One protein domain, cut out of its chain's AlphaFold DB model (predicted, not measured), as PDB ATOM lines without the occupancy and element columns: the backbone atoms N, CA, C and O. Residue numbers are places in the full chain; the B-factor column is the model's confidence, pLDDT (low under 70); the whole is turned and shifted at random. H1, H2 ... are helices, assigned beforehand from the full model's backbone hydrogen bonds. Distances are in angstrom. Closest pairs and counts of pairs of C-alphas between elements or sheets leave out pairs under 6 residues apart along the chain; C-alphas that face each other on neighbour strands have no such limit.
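This is residues 28 to 107 of the 112 residues of an uncharacterized protein of Acanthamoeba castellanii str. Neff (UniProt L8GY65). The model is an open V: the long helix H1 makes one arm, H4, H5 and the tail to residue 107 make the other, and a loose loop region with the short helices H2 and H3 joins them. Residues 28 to 46 of H1 stick out, and the two arms have no contact. The printed part has 80 residues with five named helices, H1 to H5 in order, and no named strand; its class is all helix. It is extended, with a radius of gyration of the C-alphas of 18.8 A, and flat, spanning 46 by 44 by 16 A.

Begin at H1, residues 28 to 53, which touches no helix. Next look at H2, residues 66 to 69: it is close to H1 but not clearly touching, the closest C-alphas being those of Ala 51 and Ser 67, 7.8 A apart. H3, residues 74 to 77, is close to H2 but not clearly touching, with the closest C-alphas, Gln 68 and Thr 74, 5.4 A apart. H4, residues 81 to 90, is close to H3 but not clearly touching; the closest C-alphas, Lys 75 and Tyr 81, are 7.0 A apart. H5, residues 95 to 99, is apart from H4, and H1 is apart from both. Every O i to N i+4 pair is within hydrogen-bond range in H1, H4 and H5, while H2 and H3 are too short for one.

Find C-alpha 28 at (52.484, -29.559, 30.870); from there H1 runs 37.2 A to C-alpha 53. H4 runs 14.4 A from C-alpha 81 at (24.312, -27.359, -5.406), and H5 ends at C-alpha 99 at (38.585, -47.492, 2.580).

The C-alphas farthest apart, Ala 28 and Asp 80, are 49.7 A apart. The printed part has no cut. The link from H1 to H2 is long, with 12 residues. Confidence is under 70 at residue 59 and residues 103 to 107.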
ATOM      1  N   ALA A  28      52.560 -29.161  32.283       88.75
ATOM      2  CA  ALA A  28      52.484 -29.559  30.870       88.75
ATOM      3  C   ALA A  28      51.042 -29.585  30.338       88.75
ATOM      4  O   ALA A  28      50.726 -28.983  29.314       88.75
ATOM      5  N   GLN A  29      50.144 -30.219  31.093       91.25
ATOM      6  CA  GLN A  29      48.745 -30.403  30.705       91.25
ATOM      7  C   GLN A  29      47.947 -29.097  30.692       91.25
ATOM      8  O   GLN A  29      47.036 -28.936  29.880       91.25
ATOM      9  N   ARG A  30      48.251 -28.165  31.602       94.75
ATOM     10  CA  ARG A  30      47.600 -26.848  31.631       94.75
ATOM     11  C   ARG A  30      48.089 -25.995  30.466       94.75
ATOM     12  O   ARG A  30      47.275 -25.417  29.755       94.75
ATOM     13  N   ASN A  31      49.401 -25.963  30.242       93.25
ATOM     14  CA  ASN A  31      50.007 -25.172  29.175       93.25
ATOM     15  C   ASN A  31      49.553 -25.663  27.791       93.25
ATOM     16  O   ASN A  31      49.183 -24.845  26.955       93.25
ATOM     17  N   LEU A  32      49.480 -26.984  27.579       94.19
ATOM     18  CA  LEU A  32      48.953 -27.562  26.341       94.19
ATOM     19  C   LEU A  32      47.500 -27.144  26.093       94.19
ATOM     20  O   LEU A  32      47.160 -26.740  24.987       94.19
ATOM     21  N   ARG A  33      46.651 -27.191  27.127       97.19
ATOM     22  CA  ARG A  33      45.251 -26.754  27.025       97.19
ATOM     23  C   ARG A  33      45.127 -25.282  26.640       97.19
ATOM     24  O   ARG A  33      44.284 -24.954  25.812       97.19
ATOM     25  N   ILE A  34      45.972 -24.416  27.196       97.38
ATOM     26  CA  ILE A  34      45.989 -22.987  26.856       97.38
ATOM     27  C   ILE A  34      46.402 -22.785  25.395       97.38
ATOM     28  O   ILE A  34      45.705 -22.094  24.656       97.38
ATOM     29  N   VAL A  35      47.500 -23.414  24.963       96.88
ATOM     30  CA  VAL A  35      48.002 -23.284  23.585       96.88
ATOM     31  C   VAL A  35      46.994 -23.831  22.579       96.88
ATOM     32  O   VAL A  35      46.703 -23.162  21.591       96.88
ATOM     33  N   LEU A  36      46.416 -25.007  22.841       98.00
ATOM     34  CA  LEU A  36      45.370 -25.573  21.991       98.00
ATOM     35  C   LEU A  36      44.138 -24.668  21.952       98.00
ATOM     36  O   LEU A  36      43.644 -24.382  20.868       98.00
ATOM     37  N   GLY A  37      43.672 -24.175  23.102       98.44
ATOM     38  CA  GLY A  37      42.526 -23.268  23.172       98.44
ATOM     39  C   GLY A  37      42.739 -21.996  22.351       98.44
ATOM     40  O   GLY A  37      41.876 -21.624  21.558       98.44
ATOM     41  N   LEU A  38      43.916 -21.376  22.470       98.44
ATOM     42  CA  LEU A  38      44.279 -20.204  21.675       98.44
ATOM     43  C   LEU A  38      44.348 -20.532  20.177       98.44
ATOM     44  O   LEU A  38      43.833 -19.776  19.355       98.44
ATOM     45  N   ASN A  39      44.951 -21.666  19.817       98.38
ATOM     46  CA  ASN A  39      45.064 -22.086  18.424       98.38
ATOM     47  C   ASN A  39      43.683 -22.321  17.795       98.38
ATOM     48  O   ASN A  39      43.413 -21.800  16.715       98.38
ATOM     49  N   PHE A  40      42.779 -23.009  18.500       98.31
ATOM     50  CA  PHE A  40      41.402 -23.214  18.049       98.31
ATOM     51  C   PHE A  40      40.613 -21.909  17.939       98.31
ATOM     52  O   PHE A  40      39.845 -21.757  16.992       98.31
ATOM     53  N   ALA A  41      40.809 -20.956  18.853       98.31
ATOM     54  CA  ALA A  41      40.150 -19.654  18.771       98.31
ATOM     55  C   ALA A  41      40.569 -18.890  17.504       98.31
ATOM     56  O   ALA A  41      39.715 -18.410  16.756       98.31
ATOM     57  N   ILE A  42      41.875 -18.834  17.224       98.38
ATOM     58  CA  ILE A  42      42.413 -18.167  16.030       98.38
ATOM     59  C   ILE A  42      41.974 -18.905  14.761       98.38
ATOM     60  O   ILE A  42      41.444 -18.286  13.840       98.38
ATOM     61  N   ALA A  43      42.149 -20.228  14.718       98.19
ATOM     62  CA  ALA A  43      41.759 -21.045  13.575       98.19
ATOM     63  C   ALA A  43      40.253 -20.944  13.295       98.19
ATOM     64  O   ALA A  43      39.858 -20.820  12.139       98.19
ATOM     65  N   GLY A  44      39.419 -20.930  14.337       97.75
ATOM     66  CA  GLY A  44      37.978 -20.729  14.229       97.75
ATOM     67  C   GLY A  44      37.632 -19.363  13.641       97.75
ATOM     68  O   GLY A  44      36.866 -19.294  12.684       97.75
ATOM     69  N   ALA A  45      38.237 -18.283  14.144       97.94
ATOM     70  CA  ALA A  45      38.013 -16.940  13.610       97.94
ATOM     71  C   ALA A  45      38.390 -16.843  12.121       97.94
ATOM     72  O   ALA A  45      37.589 -16.377  11.308       97.94
ATOM     73  N   VAL A  46      39.569 -17.351  11.745       97.88
ATOM     74  CA  VAL A  46      40.018 -17.393  10.343       97.88
ATOM     75  C   VAL A  46      39.082 -18.252   9.494       97.88
ATOM     76  O   VAL A  46      38.733 -17.856   8.382       97.88
ATOM     77  N   PHE A  47      38.631 -19.396  10.009       96.56
ATOM     78  CA  PHE A  47      37.679 -20.266   9.324       96.56
ATOM     79  C   PHE A  47      36.347 -19.559   9.057       96.56
ATOM     80  O   PHE A  47      35.863 -19.614   7.931       96.56
ATOM     81  N   PHE A  48      35.774 -18.859  10.041       96.38
ATOM     82  CA  PHE A  48      34.513 -18.136   9.853       96.38
ATOM     83  C   PHE A  48      34.647 -16.990   8.851       96.38
ATOM     84  O   PHE A  48      33.786 -16.841   7.985       96.38
ATOM     85  N   ILE A  49      35.739 -16.224   8.916       96.75
ATOM     86  CA  ILE A  49      36.023 -15.162   7.939       96.75
ATOM     87  C   ILE A  49      36.177 -15.763   6.537       96.75
ATOM     88  O   ILE A  49      35.585 -15.269   5.579       96.75
ATOM     89  N   SER A  50      36.929 -16.858   6.418       95.44
ATOM     90  CA  SER A  50      37.123 -17.572   5.155       95.44
ATOM     91  C   SER A  50      35.797 -18.091   4.595       95.44
ATOM     92  O   SER A  50      35.469 -17.819   3.445       95.44
ATOM     93  N   ALA A  51      34.974 -18.749   5.413       95.44
ATOM     94  CA  ALA A  51      33.673 -19.275   5.004       95.44
ATOM     95  C   ALA A  51      32.687 -18.166   4.589       95.44
ATOM     96  O   ALA A  51      31.914 -18.343   3.643       95.44
ATOM     97  N   ALA A  52      32.730 -17.007   5.252       95.62
ATOM     98  CA  ALA A  52      31.909 -15.852   4.899       95.62
ATOM     99  C   ALA A  52      32.347 -15.189   3.581       95.62
ATOM    100  O   ALA A  52      31.506 -14.659   2.856       95.62
ATOM    101  N   ASN A  53      33.642 -15.242   3.256       94.19
ATOM    102  CA  ASN A  53      34.219 -14.562   2.094       94.19
ATOM    103  C   ASN A  53      34.497 -15.486   0.900       94.19
ATOM    104  O   ASN A  53      34.785 -14.985  -0.186       94.19
ATOM    105  N   GLU A  54      34.427 -16.809   1.066       91.94
ATOM    106  CA  GLU A  54      34.697 -17.764  -0.012       91.94
ATOM    107  C   GLU A  54      33.706 -17.546  -1.164       91.94
ATOM    108  O   GLU A  54      32.502 -17.760  -1.012       91.94
ATOM    109  N   ARG A  55      34.244 -17.146  -2.320       91.19
ATOM    110  CA  ARG A  55      33.531 -16.947  -3.584       91.19
ATOM    111  C   ARG A  55      34.091 -17.862  -4.659       91.19
ATOM    112  O   ARG A  55      35.304 -18.040  -4.755       91.19
ATOM    113  N   ARG A  56      33.219 -18.399  -5.507       84.81
ATOM    114  CA  ARG A  56      33.576 -19.241  -6.657       84.81
ATOM    115  C   ARG A  56      33.099 -18.562  -7.935       84.81
ATOM    116  O   ARG A  56      31.956 -18.716  -8.339       84.81
ATOM    117  N   LEU A  57      33.994 -17.775  -8.532       76.81
ATOM    118  CA  LEU A  57      33.705 -16.966  -9.724       76.81
ATOM    119  C   LEU A  57      33.844 -17.748 -11.043       76.81
ATOM    120  O   LEU A  57      33.316 -17.328 -12.066       76.81
ATOM    121  N   LEU A  58      34.565 -18.872 -11.027       71.94
ATOM    122  CA  LEU A  58      34.680 -19.790 -12.164       71.94
ATOM    123  C   LEU A  58      33.498 -20.767 -12.192       71.94
ATOM    124  O   LEU A  58      32.790 -20.906 -11.195       71.94
ATOM    125  N   SER A  59      33.309 -21.452 -13.328       66.31
ATOM    126  CA  SER A  59      32.270 -22.472 -13.511       66.31
ATOM    127  C   SER A  59      32.165 -23.374 -12.281       66.31
ATOM    128  O   SER A  59      33.151 -23.935 -11.797       66.31
ATOM    129  N   HIS A  60      30.952 -23.456 -11.737       71.44
ATOM    130  CA  HIS A  60      30.689 -24.180 -10.507       71.44
ATOM    131  C   HIS A  60      31.168 -25.641 -10.613       71.44
ATOM    132  O   HIS A  60      31.096 -26.241 -11.688       71.44
ATOM    133  N   PRO A  61      31.618 -26.254  -9.505       77.56
ATOM    134  CA  PRO A  61      32.043 -27.647  -9.519       77.56
ATOM    135  C   PRO A  61      30.942 -28.575 -10.052       77.56
ATOM    136  O   PRO A  61      29.762 -28.446  -9.699       77.56
ATOM    137  N   THR A  62      31.332 -29.551 -10.872       82.38
ATOM    138  CA  THR A  62      30.432 -30.623 -11.335       82.38
ATOM    139  C   THR A  62      30.047 -31.560 -10.186       82.38
ATOM    140  O   THR A  62      28.945 -32.104 -10.161       82.38
ATOM    141  N   ILE A  63      30.946 -31.724  -9.208       85.06
ATOM    142  CA  ILE A  63      30.781 -32.577  -8.024       85.06
ATOM    143  C   ILE A  63      30.740 -31.676  -6.782       85.06
ATOM    144  O   ILE A  63      31.574 -30.777  -6.673       85.06
ATOM    145  N   PRO A  64      29.812 -31.902  -5.833       88.50
ATOM    146  CA  PRO A  64      29.721 -31.094  -4.622       88.50
ATOM    147  C   PRO A  64      31.007 -31.203  -3.794       88.50
ATOM    148  O   PRO A  64      31.417 -32.302  -3.408       88.50
ATOM    149  N   VAL A  65      31.617 -30.063  -3.475       89.00
ATOM    150  CA  VAL A  65      32.830 -30.008  -2.644       89.00
ATOM    151  C   VAL A  65      32.481 -29.765  -1.171       89.00
ATOM    152  O   VAL A  65      31.455 -29.147  -0.872       89.00
ATOM    153  N   PRO A  66      33.308 -30.221  -0.211       89.19
ATOM    154  CA  PRO A  66      33.010 -30.056   1.211       89.19
ATOM    155  C   PRO A  66      32.839 -28.598   1.650       89.19
ATOM    156  O   PRO A  66      31.921 -28.319   2.418       89.19
ATOM    157  N   SER A  67      33.646 -27.662   1.129       89.56
ATOM    158  CA  SER A  67      33.588 -26.260   1.563       89.56
ATOM    159  C   SER A  67      32.294 -25.533   1.193       89.56
ATOM    160  O   SER A  67      31.869 -24.627   1.909       89.56
ATOM    161  N   GLN A  68      31.567 -26.011   0.176       91.50
ATOM    162  CA  GLN A  68      30.237 -25.493  -0.165       91.50
ATOM    163  C   GLN A  68      29.216 -25.663   0.978       91.50
ATOM    164  O   GLN A  68      28.201 -24.969   0.999       91.50
ATOM    165  N   ARG A  69      29.469 -26.552   1.950       90.44
ATOM    166  CA  ARG A  69      28.558 -26.797   3.082       90.44
ATOM    167  C   ARG A  69      28.506 -25.649   4.085       90.44
ATOM    168  O   ARG A  69      27.476 -25.472   4.726       90.44
ATOM    169  N   TRP A  70      29.605 -24.922   4.244       91.69
ATOM    170  CA  TRP A  70      29.742 -23.864   5.248       91.69
ATOM    171  C   TRP A  70      29.988 -22.481   4.644       91.69
ATOM    172  O   TRP A  70      29.906 -21.493   5.364       91.69
ATOM    173  N   SER A  71      30.250 -22.388   3.341       92.88
ATOM    174  CA  SER A  71      30.383 -21.102   2.658       92.88
ATOM    175  C   SER A  71      29.051 -20.355   2.562       92.88
ATOM    176  O   SER A  71      28.020 -20.927   2.196       92.88
ATOM    177  N   ALA A  72      29.079 -19.054   2.859       92.56
ATOM    178  CA  ALA A  72      27.894 -18.198   2.823       92.56
ATOM    179  C   ALA A  72      27.339 -18.013   1.398       92.56
ATOM    180  O   ALA A  72      26.126 -17.914   1.201       92.56
ATOM    181  N   TRP A  73      28.218 -18.011   0.393       92.00
ATOM    182  CA  TRP A  73      27.877 -17.660  -0.987       92.00
ATOM    183  C   TRP A  73      27.547 -18.851  -1.883       92.00
ATOM    184  O   TRP A  73      27.162 -18.656  -3.033       92.00
ATOM    185  N   THR A  74      27.591 -20.078  -1.356       90.69
ATOM    186  CA  THR A  74      27.345 -21.312  -2.122       90.69
ATOM    187  C   THR A  74      26.091 -21.262  -2.992       90.69
ATOM    188  O   THR A  74      26.140 -21.698  -4.131       90.69
ATOM    189  N   LYS A  75      24.962 -20.752  -2.484       88.94
ATOM    190  CA  LYS A  75      23.695 -20.735  -3.243       88.94
ATOM    191  C   LYS A  75      23.693 -19.720  -4.386       88.94
ATOM    192  O   LYS A  75      22.948 -19.902  -5.340       88.94
ATOM    193  N   VAL A  76      24.466 -18.644  -4.241       90.12
ATOM    194  CA  VAL A  76      24.601 -17.599  -5.261       90.12
ATOM    195  C   VAL A  76      25.541 -18.085  -6.357       90.12
ATOM    196  O   VAL A  76      25.218 -17.970  -7.532       90.12
ATOM    197  N   ASP A  77      26.665 -18.679  -5.961       88.88
ATOM    198  CA  ASP A  77      27.697 -19.134  -6.892       88.88
ATOM    199  C   ASP A  77      27.325 -20.480  -7.568       88.88
ATOM    200  O   ASP A  77      27.692 -20.734  -8.712       88.88
ATOM    201  N   ASP A  78      26.574 -21.354  -6.883       89.69
ATOM    202  CA  ASP A  78      26.096 -22.655  -7.382       89.69
ATOM    203  C   ASP A  78      24.624 -22.905  -6.977       89.69
ATOM    204  O   ASP A  78      24.347 -23.591  -5.982       89.69
ATOM    205  N   PRO A  79      23.645 -22.381  -7.739       88.75
ATOM    206  CA  PRO A  79      22.222 -22.579  -7.443       88.75
ATOM    207  C   PRO A  79      21.795 -24.058  -7.517       88.75
ATOM    208  O   PRO A  79      20.880 -24.482  -6.807       88.75
ATOM    209  N   ASP A  80      22.499 -24.870  -8.311       89.25
ATOM    210  CA  ASP A  80      22.248 -26.304  -8.496       89.25
ATOM    211  C   ASP A  80      22.845 -27.195  -7.392       89.25
ATOM    212  O   ASP A  80      22.653 -28.420  -7.403       89.25
ATOM    213  N   TYR A  81      23.554 -26.617  -6.417       90.44
ATOM    214  CA  TYR A  81      24.312 -27.359  -5.406       90.44
ATOM    215  C   TYR A  81      23.503 -28.476  -4.727       90.44
ATOM    216  O   TYR A  81      23.968 -29.611  -4.607       90.44
ATOM    217  N   LYS A  82      22.257 -28.191  -4.323       90.50
ATOM    218  CA  LYS A  82      21.391 -29.169  -3.638       90.50
ATOM    219  C   LYS A  82      21.084 -30.391  -4.505       90.50
ATOM    220  O   LYS A  82      21.088 -31.514  -4.001       90.50
ATOM    221  N   ARG A  83      20.843 -30.181  -5.802       90.69
ATOM    222  CA  ARG A  83      20.552 -31.251  -6.763       90.69
ATOM    223  C   ARG A  83      21.772 -32.151  -6.944       90.69
ATOM    224  O   ARG A  83      21.651 -33.372  -6.865       90.69
ATOM    225  N   LYS A  84      22.954 -31.547  -7.111       89.44
ATOM    226  CA  LYS A  84      24.234 -32.270  -7.217       89.44
ATOM    227  C   LYS A  84      24.552 -33.049  -5.945       89.44
ATOM    228  O   LYS A  84      24.984 -34.195  -6.019       89.44
ATOM    229  N   LEU A  85      24.301 -32.453  -4.780       90.81
ATOM    230  CA  LEU A  85      24.509 -33.098  -3.487       90.81
ATOM    231  C   LEU A  85      23.616 -34.336  -3.323       90.81
ATOM    232  O   LEU A  85      24.113 -35.391  -2.933       90.81
ATOM    233  N   ALA A  86      22.334 -34.239  -3.682       90.31
ATOM    234  CA  ALA A  86      21.417 -35.378  -3.655       90.31
ATOM    235  C   ALA A  86      21.853 -36.500  -4.615       90.31
ATOM    236  O   ALA A  86      21.896 -37.667  -4.223       90.31
ATOM    237  N   ALA A  87      22.252 -36.147  -5.842       89.81
ATOM    238  CA  ALA A  87      22.785 -37.107  -6.808       89.81
ATOM    239  C   ALA A  87      24.073 -37.785  -6.303       89.81
ATOM    240  O   ALA A  87      24.226 -38.999  -6.430       89.81
ATOM    241  N   TYR A  88      24.970 -37.023  -5.667       87.06
ATOM    242  CA  TYR A  88      26.194 -37.554  -5.068       87.06
ATOM    243  C   TYR A  88      25.897 -38.537  -3.931       87.06
ATOM    244  O   TYR A  88      26.516 -39.595  -3.862       87.06
ATOM    245  N   HIS A  89      24.931 -38.225  -3.062       86.31
ATOM    246  CA  HIS A  89      24.545 -39.114  -1.966       86.31
ATOM    247  C   HIS A  89      23.893 -40.411  -2.443       86.31
ATOM    248  O   HIS A  89      24.172 -41.455  -1.861       86.31
ATOM    249  N   LYS A  90      23.099 -40.369  -3.520       86.12
ATOM    250  CA  LYS A  90      22.471 -41.564  -4.103       86.12
ATOM    251  C   LYS A  90      23.496 -42.612  -4.558       86.12
ATOM    252  O   LYS A  90      23.244 -43.801  -4.428       86.12
ATOM    253  N   ASN A  91      24.651 -42.166  -5.049       77.12
ATOM    254  CA  ASN A  91      25.699 -43.040  -5.588       77.12
ATOM    255  C   ASN A  91      26.837 -43.310  -4.588       77.12
ATOM    256  O   ASN A  91      27.840 -43.937  -4.938       77.12
ATOM    257  N   LYS A  92      26.746 -42.796  -3.354       78.00
ATOM    258  CA  LYS A  92      27.848 -42.870  -2.394       78.00
ATOM    259  C   LYS A  92      27.840 -44.216  -1.668       78.00
ATOM    260  O   LYS A  92      27.049 -44.419  -0.753       78.00
ATOM    261  N   LYS A  93      28.806 -45.073  -2.006       78.44
ATOM    262  CA  LYS A  93      29.157 -46.259  -1.212       78.44
ATOM    263  C   LYS A  93      29.498 -45.879   0.243       78.44
ATOM    264  O   LYS A  93      30.093 -44.805   0.453       78.44
ATOM    265  N   PRO A  94      29.138 -46.706   1.245       82.50
ATOM    266  CA  PRO A  94      29.544 -46.501   2.630       82.50
ATOM    267  C   PRO A  94      31.059 -46.310   2.743       82.50
ATOM    268  O   PRO A  94      31.845 -46.799   1.935       82.50
ATOM    269  N   LEU A  95      31.476 -45.531   3.744       76.56
ATOM    270  CA  LEU A  95      32.878 -45.146   3.915       76.56
ATOM    271  C   LEU A  95      33.792 -46.374   4.032       76.56
ATOM    272  O   LEU A  95      34.865 -46.385   3.439       76.56
ATOM    273  N   TRP A  96      33.334 -47.401   4.744       75.38
ATOM    274  CA  TRP A  96      34.086 -48.631   4.975       75.38
ATOM    275  C   TRP A  96      34.342 -49.421   3.690       75.38
ATOM    276  O   TRP A  96      35.481 -49.794   3.453       75.38
ATOM    277  N   GLU A  97      33.364 -49.518   2.786       82.50
ATOM    278  CA  GLU A  97      33.540 -50.158   1.470       82.50
ATOM    279  C   GLU A  97      34.563 -49.419   0.586       82.50
ATOM    280  O   GLU A  97      35.206 -50.008  -0.275       82.50
ATOM    281  N   ARG A  98      34.747 -48.107   0.792       77.25
ATOM    282  CA  ARG A  98      35.720 -47.306   0.032       77.25
ATOM    283  C   ARG A  98      37.137 -47.376   0.587       77.25
ATOM    284  O   ARG A  98      38.079 -47.210  -0.180       77.25
ATOM    285  N   ILE A  99      37.278 -47.489   1.907       82.62
ATOM    286  CA  ILE A  99      38.585 -47.492   2.580       82.62
ATOM    287  C   ILE A  99      39.148 -48.914   2.633       82.62
ATOM    288  O   ILE A  99      40.348 -49.094   2.460       82.62
ATOM    289  N   LEU A 100      38.289 -49.910   2.861       78.56
ATOM    290  CA  LEU A 100      38.654 -51.313   3.037       78.56
ATOM    291  C   LEU A 100      37.667 -52.208   2.266       78.56
ATOM    292  O   LEU A 100      36.826 -52.858   2.885       78.56
ATOM    293  N   PRO A 101      37.737 -52.242   0.925       77.25
ATOM    294  CA  PRO A 101      36.842 -53.080   0.128       77.25
ATOM    295  C   PRO A 101      37.005 -54.574   0.454       77.25
ATOM    296  O   PRO A 101      36.013 -55.279   0.594       77.25
ATOM    297  N   ASP A 102      38.239 -55.040   0.665       74.44
ATOM    298  CA  ASP A 102      38.551 -56.466   0.860       74.44
ATOM    299  C   ASP A 102      38.108 -57.014   2.224       74.44
ATOM    300  O   ASP A 102      37.895 -58.214   2.378       74.44
ATOM    301  N   ALA A 103      37.940 -56.130   3.211       67.81
ATOM    302  CA  ALA A 103      37.543 -56.493   4.568       67.81
ATOM    303  C   ALA A 103      36.036 -56.742   4.723       67.81
ATOM    304  O   ALA A 103      35.641 -57.109   5.814       67.81
ATOM    305  N   MET A 104      35.230 -56.492   3.682       63.50
ATOM    306  CA  MET A 104      33.785 -56.790   3.634       63.50
ATOM    307  C   MET A 104      33.483 -58.028   2.766       63.50
ATOM    308  O   MET A 104      32.381 -58.565   2.797       63.50
ATOM    309  N   ILE A 105      34.451 -58.461   1.943       61.38
ATOM    310  CA  ILE A 105      34.333 -59.619   1.036       61.38
ATOM    311  C   ILE A 105      34.526 -60.935   1.806       61.38
ATOM    312  O   ILE A 105      33.970 -61.966   1.431       61.38
ATOM    313  N   GLN A 106      35.295 -60.917   2.898       59.69
ATOM    314  CA  GLN A 106      35.528 -62.099   3.738       59.69
ATOM    315  C   GLN A 106      34.271 -62.504   4.531       59.69
ATOM    316  O   GLN A 106      34.066 -63.687   4.798       59.69
ATOM    317  N   ASP A 107      33.409 -61.540   4.841       57.44
ATOM    318  CA  ASP A 107      32.171 -61.661   5.613       57.44
ATOM    319  C   ASP A 107      31.079 -62.367   4.797       57.44
ATOM    320  O   ASP A 107      30.290 -63.136   5.339       57.44
TER     321      ASP A 107